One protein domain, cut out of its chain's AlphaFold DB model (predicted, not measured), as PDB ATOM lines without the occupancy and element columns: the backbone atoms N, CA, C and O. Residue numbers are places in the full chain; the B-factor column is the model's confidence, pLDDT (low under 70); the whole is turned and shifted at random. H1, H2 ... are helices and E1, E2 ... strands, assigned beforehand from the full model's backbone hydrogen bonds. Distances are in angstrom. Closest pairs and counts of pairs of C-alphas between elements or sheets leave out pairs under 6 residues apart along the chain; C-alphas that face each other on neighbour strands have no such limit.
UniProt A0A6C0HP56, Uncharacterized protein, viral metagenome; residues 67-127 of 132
ATOM      1  N   ASN A  67      61.768  28.859  33.031       60.78
ATOM      2  CA  ASN A  67      61.664  28.071  34.275       60.78
ATOM      3  C   ASN A  67      60.617  28.618  35.257       60.78
ATOM      4  O   ASN A  67      60.323  27.992  36.272       60.78
ATOM      5  N   SER A  68      60.077  29.808  34.985       83.00
ATOM      6  CA  SER A  68      58.982  30.374  35.762       83.00
ATOM      7  C   SER A  68      57.607  29.987  35.229       83.00
ATOM      8  O   SER A  68      56.648  30.204  35.947       83.00
ATOM      9  N   ILE A  69      57.459  29.455  34.011       91.25
ATOM     10  CA  ILE A  69      56.130  29.195  33.439       91.25
ATOM     11  C   ILE A  69      55.518  27.958  34.100       91.25
ATOM     12  O   ILE A  69      55.989  26.844  33.916       91.25
ATOM     13  N   VAL A  70      54.438  28.176  34.848       94.25
ATOM     14  CA  VAL A  70      53.599  27.123  35.437       94.25
ATOM     15  C   VAL A  70      52.633  26.586  34.392       94.25
ATOM     16  O   VAL A  70      52.418  25.383  34.299       94.25
ATOM     17  N   ARG A  71      52.040  27.482  33.594       94.81
ATOM     18  CA  ARG A  71      51.113  27.105  32.527       94.81
ATOM     19  C   ARG A  71      51.095  28.137  31.410       94.81
ATOM     20  O   ARG A  71      50.972  29.336  31.669       94.81
ATOM     21  N   ALA A  72      51.180  27.675  30.168       93.88
ATOM     22  CA  ALA A  72      50.942  28.506  28.996       93.88
ATOM     23  C   ALA A  72      49.448  28.494  28.652       93.88
ATOM     24  O   ALA A  72      48.861  27.420  28.539       93.88
ATOM     25  N   ILE A  73      48.834  29.676  28.520       94.56
ATOM     26  CA  ILE A  73      47.420  29.801  28.130       94.56
ATOM     27  C   ILE A  73      47.359  30.138  26.643       94.56
ATOM     28  O   ILE A  73      46.650  29.483  25.888       94.56
ATOM     29  N   ASN A  74      48.143  31.125  26.212       91.81
ATOM     30  CA  ASN A  74      48.447  31.378  24.807       91.81
ATOM     31  C   ASN A  74      49.777  32.144  24.681       91.81
ATOM     32  O   ASN A  74      50.548  32.231  25.640       91.81
ATOM     33  N   ARG A  75      50.051  32.709  23.498       90.94
ATOM     34  CA  ARG A  75      51.293  33.453  23.229       90.94
ATOM     35  C   ARG A  75      51.470  34.698  24.113       90.94
ATOM     36  O   ARG A  75      52.598  35.069  24.420       90.94
ATOM     37  N   ASP A  76      50.366  35.338  24.501       93.00
ATOM     38  CA  ASP A  76      50.355  36.640  25.175       93.00
ATOM     39  C   ASP A  76      50.072  36.507  26.682       93.00
ATOM     40  O   ASP A  76      50.333  37.442  27.440       93.00
ATOM     41  N   LEU A  77      49.561  35.353  27.130       94.12
ATOM     42  CA  LEU A  77      49.086  35.094  28.488       94.12
ATOM     43  C   LEU A  77      49.670  33.785  29.044       94.12
ATOM     44  O   LEU A  77      49.451  32.697  28.510       94.12
ATOM     45  N   THR A  78      50.389  33.881  30.164       95.38
ATOM     46  CA  THR A  78      50.981  32.723  30.864       95.38
ATOM     47  C   THR A  78      50.841  32.873  32.376       95.38
ATOM     48  O   THR A  78      50.869  33.989  32.891       95.38
ATOM     49  N   ILE A  79      50.732  31.760  33.099       96.50
ATOM     50  CA  ILE A  79      50.827  31.722  34.563       96.50
ATOM     51  C   ILE A  79      52.261  31.378  34.927       96.50
ATOM     52  O   ILE A  79      52.843  30.448  34.362       96.50
ATOM     53  N   ARG A  80      52.844  32.139  35.853       94.88
ATOM     54  CA  ARG A  80      54.252  32.025  36.221       94.88
ATOM     55  C   ARG A  80      54.472  32.004  37.727       94.88
ATOM     56  O   ARG A  80      53.728  32.631  38.473       94.88
ATOM     57  N   SER A  81      55.538  31.343  38.157       93.12
ATOM     58  CA  SER A  81      56.035  31.320  39.527       93.12
ATOM     59  C   SER A  81      56.919  32.525  39.810       93.12
ATOM     60  O   SER A  81      57.884  32.802  39.096       93.12
ATOM     61  N   GLY A  82      56.591  33.255  40.875       88.19
ATOM     62  CA  GLY A  82      57.375  34.372  41.389       88.19
ATOM     63  C   GLY A  82      57.689  34.214  42.871       88.19
ATOM     64  O   GLY A  82      57.245  33.279  43.530       88.19
ATOM     65  N   ARG A  83      58.431  35.180  43.424       87.12
ATOM     66  CA  ARG A  83      58.806  35.202  44.850       87.12
ATOM     67  C   ARG A  83      57.602  35.150  45.800       87.12
ATOM     68  O   ARG A  83      57.733  34.630  46.900       87.12
ATOM     69  N   TYR A  84      56.467  35.714  45.388       88.44
ATOM     70  CA  TYR A  84      55.262  35.867  46.211       88.44
ATOM     71  C   TYR A  84      54.147  34.878  45.842       88.44
ATOM     72  O   TYR A  84      53.006  35.070  46.244       88.44
ATOM     73  N   GLY A  85      54.471  33.839  45.071       91.88
ATOM     74  CA  GLY A  85      53.504  32.874  44.558       91.88
ATOM     75  C   GLY A  85      53.278  33.007  43.056       91.88
ATOM     76  O   GLY A  85      54.017  33.704  42.348       91.88
ATOM     77  N   HIS A  86      52.277  32.279  42.566       96.69
ATOM     78  CA  HIS A  86      51.920  32.288  41.155       96.69
ATOM     79  C   HIS A  86      51.245  33.608  40.770       96.69
ATOM     80  O   HIS A  86      50.529  34.220  41.560       96.69
ATOM     81  N   TYR A  87      51.493  34.057  39.546       96.38
ATOM     82  CA  TYR A  87      50.935  35.281  38.988       96.38
ATOM     83  C   TYR A  87      50.678  35.114  37.492       96.38
ATOM     84  O   TYR A  87      51.224  34.224  36.840       96.38
ATOM     85  N   ILE A  88      49.866  36.002  36.935       96.25
ATOM     86  CA  ILE A  88      49.591  36.071  35.505       96.25
ATOM     87  C   ILE A  88      50.565  37.053  34.867       96.25
ATOM     88  O   ILE A  88      50.659  38.210  35.277       96.25
ATOM     89  N   TYR A  89      51.265  36.599  33.838       95.75
ATOM     90  CA  TYR A  89      52.035  37.431  32.929       95.75
ATOM     91  C   TYR A  89      51.223  37.664  31.658       95.75
ATOM     92  O   TYR A  89      50.912  36.702  30.951       95.75
ATOM     93  N   TYR A  90      50.927  38.928  31.357       95.06
ATOM     94  CA  TYR A  90      50.224  39.337  30.144       95.06
ATOM     95  C   TYR A  90      51.050  40.347  29.343       95.06
ATOM     96  O   TYR A  90      51.404  41.420  29.842       95.06
ATOM     97  N   LYS A  91      51.381  40.012  28.095       92.69
ATOM     98  CA  LYS A  91      52.111  40.894  27.180       92.69
ATOM     99  C   LYS A  91      51.744  40.583  25.740       92.69
ATOM    100  O   LYS A  91      52.240  39.613  25.186       92.69
ATOM    101  N   THR A  92      50.975  41.472  25.120       92.50
ATOM    102  CA  THR A  92      50.736  41.413  23.676       92.50
ATOM    103  C   THR A  92      51.899  42.007  22.887       92.50
ATOM    104  O   THR A  92      52.684  42.814  23.401       92.50
ATOM    105  N   ALA A  93      51.973  41.675  21.598       90.00
ATOM    106  CA  ALA A  93      52.951  42.250  20.672       90.00
ATOM    107  C   ALA A  93      52.899  43.791  20.598       90.00
ATOM    108  O   ALA A  93      53.920  44.439  20.372       90.00
ATOM    109  N   LYS A  94      51.724  44.395  20.827       91.00
ATOM    110  CA  LYS A  94      51.522  45.856  20.793       91.00
ATOM    111  C   LYS A  94      51.965  46.546  22.092       91.00
ATOM    112  O   LYS A  94      52.135  47.765  22.122       91.00
ATOM    113  N   MET A  95      52.157  45.796  23.180       90.00
ATOM    114  CA  MET A  95      52.478  46.350  24.495       90.00
ATOM    115  C   MET A  95      53.977  46.603  24.669       90.00
ATOM    116  O   MET A  95      54.804  45.687  24.610       90.00
ATOM    117  N   ARG A  96      54.334  47.842  25.036       91.81
ATOM    118  CA  ARG A  96      55.719  48.210  25.389       91.81
ATOM    119  C   ARG A  96      56.239  47.420  26.595       91.81
ATOM    120  O   ARG A  96      57.380  46.966  26.589       91.81
ATOM    121  N   LYS A  97      55.404  47.206  27.615       90.25
ATOM    122  CA  LYS A  97      55.763  46.509  28.862       90.25
ATOM    123  C   LYS A  97      54.737  45.420  29.194       90.25
ATOM    124  O   LYS A  97      53.570  45.614  28.868       90.25
ATOM    125  N   PRO A  98      55.155  44.295  29.800       93.94
ATOM    126  CA  PRO A  98      54.222  43.305  30.330       93.94
ATOM    127  C   PRO A  98      53.439  43.858  31.525       93.94
ATOM    128  O   PRO A  98      53.915  44.758  32.221       93.94
ATOM    129  N   ILE A  99      52.275  43.270  31.783       94.75
ATOM    130  CA  ILE A  99      51.481  43.472  32.993       94.75
ATOM    131  C   ILE A  99      51.550  42.187  33.824       94.75
ATOM    132  O   ILE A  99      51.509  41.078  33.287       94.75
ATOM    133  N   PHE A 100      51.670  42.357  35.138       95.12
ATOM    134  CA  PHE A 100      51.710  41.279  36.118       95.12
ATOM    135  C   PHE A 100      50.451  41.361  36.981       95.12
ATOM    136  O   PHE A 100      50.208  42.396  37.600       95.12
ATOM    137  N   LEU A 101      49.640  40.305  36.993       95.81
ATOM    138  CA  LEU A 101      48.323  40.296  37.639       95.81
ATOM    139  C   LEU A 101      48.202  39.136  38.631       95.81
ATOM    140  O   LEU A 101      48.888  38.121  38.516       95.81
ATOM    141  N   ASN A 102      47.335  39.302  39.624       95.19
ATOM    142  CA  ASN A 102      47.148  38.331  40.696       95.19
ATOM    143  C   ASN A 102      46.264  37.146  40.253       95.19
ATOM    144  O   ASN A 102      45.128  37.355  39.855       95.19
ATOM    145  N   ILE A 103      46.729  35.902  40.382       96.00
ATOM    146  CA  ILE A 103      45.912  34.707  40.083       96.00
ATOM    147  C   ILE A 103      45.133  34.181  41.303       96.00
ATOM    148  O   ILE A 103      44.301  33.298  41.154       96.00
ATOM    149  N   SER A 104      45.373  34.696  42.515       93.19
ATOM    150  CA  SER A 104      44.860  34.102  43.763       93.19
ATOM    151  C   SER A 104      43.334  34.090  43.891       93.19
ATOM    152  O   SER A 104      42.803  33.347  44.705       93.19
ATOM    153  N   GLU A 105      42.636  34.935  43.132       94.38
ATOM    154  CA  GLU A 105      41.169  35.003  43.101       94.38
ATOM    155  C   GLU A 105      40.549  34.139  41.987       94.38
ATOM    156  O   GLU A 105      39.336  34.181  41.774       94.38
ATOM    157  N   PHE A 106      41.360  33.391  41.232       96.62
ATOM    158  CA  PHE A 106      40.850  32.463  40.229       96.62
ATOM    159  C   PHE A 106      40.183  31.264  40.928       96.62
ATOM    160  O   PHE A 106      40.823  30.628  41.766       96.62
ATOM    161  N   PRO A 107      38.909  30.953  40.624       94.50
ATOM    162  CA  PRO A 107      38.115  30.024  41.433       94.50
ATOM    163  C   PRO A 107      38.412  28.539  41.183       94.50
ATOM    164  O   PRO A 107      37.961  27.700  41.959       94.50
ATOM    165  N   LEU A 108      39.128  28.198  40.106       95.94
ATOM    166  CA  LEU A 108      39.439  26.817  39.726       95.94
ATOM    167  C   LEU A 108      40.932  26.515  39.888       95.94
ATOM    168  O   LEU A 108      41.761  27.411  40.047       95.94
ATOM    169  N   ASP A 109      41.295  25.240  39.773       95.62
ATOM    170  CA  ASP A 109      42.695  24.853  39.643       95.62
ATOM    171  C   ASP A 109      43.211  25.209  38.243       95.62
ATOM    172  O   ASP A 109      42.980  24.509  37.256       95.62
ATOM    173  N   TYR A 110      43.951  26.313  38.165       94.94
ATOM    174  CA  TYR A 110      44.542  26.800  36.925       94.94
ATOM    175  C   TYR A 110      45.631  25.891  36.357       94.94
ATOM    176  O   TYR A 110      46.126  26.206  35.282       94.94
ATOM    177  N   THR A 111      46.034  24.801  37.012       92.62
ATOM    178  CA  THR A 111      46.972  23.822  36.438       92.62
ATOM    179  C   THR A 111      46.265  22.734  35.631       92.62
ATOM    180  O   THR A 111      46.856  22.203  34.691       92.62
ATOM    181  N   THR A 112      44.990  22.467  35.926       94.50
ATOM    182  CA  THR A 112      44.236  21.329  35.377       94.50
ATOM    183  C   THR A 112      42.953  21.721  34.645       94.50
ATOM    184  O   THR A 112      42.539  20.993  33.750       94.50
ATOM    185  N   CYS A 113      42.337  22.868  34.961       95.88
ATOM    186  CA  CYS A 113      41.086  23.299  34.324       95.88
ATOM    187  C   CYS A 113      41.245  23.591  32.827       95.88
ATOM    188  O   CYS A 113      42.356  23.783  32.335       95.88
ATOM    189  N   GLU A 114      40.142  23.695  32.098       96.81
ATOM    190  CA  GLU A 114      40.176  24.043  30.680       96.81
ATOM    191  C   GLU A 114      40.705  25.468  30.435       96.81
ATOM    192  O   GLU A 114      40.445  26.396  31.200       96.81
ATOM    193  N   LEU A 115      41.436  25.679  29.332       94.88
ATOM    194  CA  LEU A 115      42.041  26.990  29.038       94.88
ATOM    195  C   LEU A 115      40.995  28.107  28.882       94.88
ATOM    196  O   LEU A 115      41.259  29.248  29.270       94.88
ATOM    197  N   HIS A 116      39.807  27.782  28.359       94.50
ATOM    198  CA  HIS A 116      38.729  28.751  28.154       94.50
ATOM    199  C   HIS A 116      38.176  29.316  29.474       94.50
ATOM    200  O   HIS A 116      37.728  30.464  29.500       94.50
ATOM    201  N   GLU A 117      38.264  28.564  30.576       96.44
ATOM    202  CA  GLU A 117      37.871  29.024  31.916       96.44
ATOM    203  C   GLU A 117      38.794  30.151  32.393       96.44
ATOM    204  O   GLU A 117      38.345  31.207  32.849       96.44
ATOM    205  N   ILE A 118      40.107  29.970  32.208       95.94
ATOM    206  CA  ILE A 118      41.122  30.973  32.559       95.94
ATOM    207  C   ILE A 118      40.951  32.223  31.688       95.94
ATOM    208  O   ILE A 118      40.983  33.345  32.198       95.94
ATOM    209  N   GLN A 119      40.745  32.042  30.380       94.44
ATOM    210  CA  GLN A 119      40.558  33.145  29.431       94.44
ATOM    211  C   GLN A 119      39.302  33.969  29.750       94.44
ATOM    212  O   GLN A 119      39.369  35.200  29.808       94.44
ATOM    213  N   SER A 120      38.175  33.300  30.007       94.31
ATOM    214  CA  SER A 120      36.895  33.947  30.324       94.31
ATOM    215  C   SER A 120      36.969  34.723  31.636       94.31
ATOM    216  O   SER A 120      36.581  35.894  31.691       94.31
ATOM    217  N   TRP A 121      37.540  34.113  32.680       96.25
ATOM    218  CA  TRP A 121      37.735  34.783  33.963       96.25
ATOM    219  C   TRP A 121      38.682  35.981  33.849       96.25
ATOM    220  O   TRP A 121      38.370  37.052  34.371       96.25
ATOM    221  N   PHE A 122      39.802  35.847  33.131       95.44
ATOM    222  CA  PHE A 122      40.757  36.940  32.926       95.44
ATOM    223  C   PHE A 122      40.088  38.145  32.263       95.44
ATOM    224  O   PHE A 122      40.221  39.275  32.746       95.44
ATOM    225  N   LYS A 123      39.323  37.899  31.191       94.19
ATOM    226  CA  LYS A 123      38.592  38.944  30.473       94.19
ATOM    227  C   LYS A 123      37.584  39.641  31.384       94.19
ATOM    228  O   LYS A 123      37.534  40.869  31.403       94.19
ATOM    229  N   LEU A 124      36.828  38.883  32.179       94.69
ATOM    230  CA  LEU A 124      35.838  39.437  33.103       94.69
ATOM    231  C   LEU A 124      36.483  40.248  34.241       94.69
ATOM    232  O   LEU A 124      36.059  41.369  34.519       94.69
ATOM    233  N   LYS A 125      37.521  39.700  34.886       95.62
ATOM    234  CA  LYS A 125      38.181  40.296  36.056       95.62
ATOM    235  C   LYS A 125      38.976  41.552  35.699       95.62
ATOM    236  O   LYS A 125      38.910  42.538  36.433       95.62
ATOM    237  N   TYR A 126      39.723  41.519  34.594       94.88
ATOM    238  CA  TYR A 126      40.656  42.589  34.220       94.88
ATOM    239  C   TYR A 126      40.164  43.486  33.089       94.88
ATOM    240  O   TYR A 126      40.804  44.503  32.823       94.88
ATOM    241  N   LYS A 127      39.030  43.155  32.454       91.75
ATOM    242  CA  LYS A 127      38.464  43.902  31.319       91.75
ATOM    243  C   LYS A 127      39.466  44.056  30.167       91.75
ATOM    244  O   LYS A 127      39.546  45.109  29.541       91.75
TER     245      LYS A 127
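Overview. This is residues 67 to 127 of the 132 residues of an uncharacterized protein of viral metagenome (UniProt A0A6C0HP56). One twisted sheet of four antiparallel strands makes a wall, and a single helix, H1, lies crosswise over one face of it. The strands follow each other as hairpins, and the long loop of residues 103 to 114 leads from the last strand, E4, to the helix. The 61 printed residues hold four named strands and one named helix, along the chain E1 E2 E3 E4 H1; the sheet's order is E1 - E2 - E3 - E4, and the class is mixed, helices and strands. The whole is compact, with a radius of gyration of the C-alphas of 11.0 A and spans of 30 by 26 by 17 A.

Along the chain. Start with the sheet: find C-alpha 69 at (56.130, 29.195, 33.439), where E1, residues 69 to 72, begins; it is 6.9 A long from first to last C-alpha. E2, residues 77 to 82, runs 15.4 A, and E3, residues 85 to 90, runs 16.1 A. E4, residues 99 to 102, covers 10.2 A and ends at C-alpha 102, (47.148, 38.331, 40.696). H1, residues 115 to 126, is 16.5 A long; look for its last C-alpha, 126, at (40.656, 42.589, 34.220).

Arrangement. The four strands form a meander, each strand the antiparallel neighbour of the one before. Look first at the inner strands: E2 and E3 form a hairpin, with 150 degrees between their directions, N 80 and O 87 within hydrogen-bond range at 2.8 A, and N 87 and O 80 at 2.9 A. E1, an edge strand, forms a hairpin with E2 at 171 degrees, with N 79 and O 71 at 2.8 A. E4, the other edge strand, forms a hairpin with E3 at 141 degrees, with N 88 and O 101 at 2.8 A. E1 and E4 are apart. The sheet is only just strongly twisted, its C-alphas lying up to 4.3 A off its best plane. H1 is on the sheet at a height over the sheet of 10.1 A, and it lies only just over E2, on which 3 of its C-alphas fall. It runs across the strands, at 83 degrees to E2 on the local plane, which is fitted to 6 C-alphas of the sheet. In H1 every O i to N i+4 pair is within hydrogen-bond range.

Size, cuts and confidence. The outline is rounded, and the two C-alphas farthest apart are those of Arg 96 and Thr 112, at 30.9 A. The printed part, residues 67 to 127, has no cut. The links E1 to E2 and E2 to E3 are tight, E3 to E4 is short with 8 residues, and E4 to H1 is long with 12. The mean pLDDT of the printed part is 93.2, and residue 67 alone is under 70.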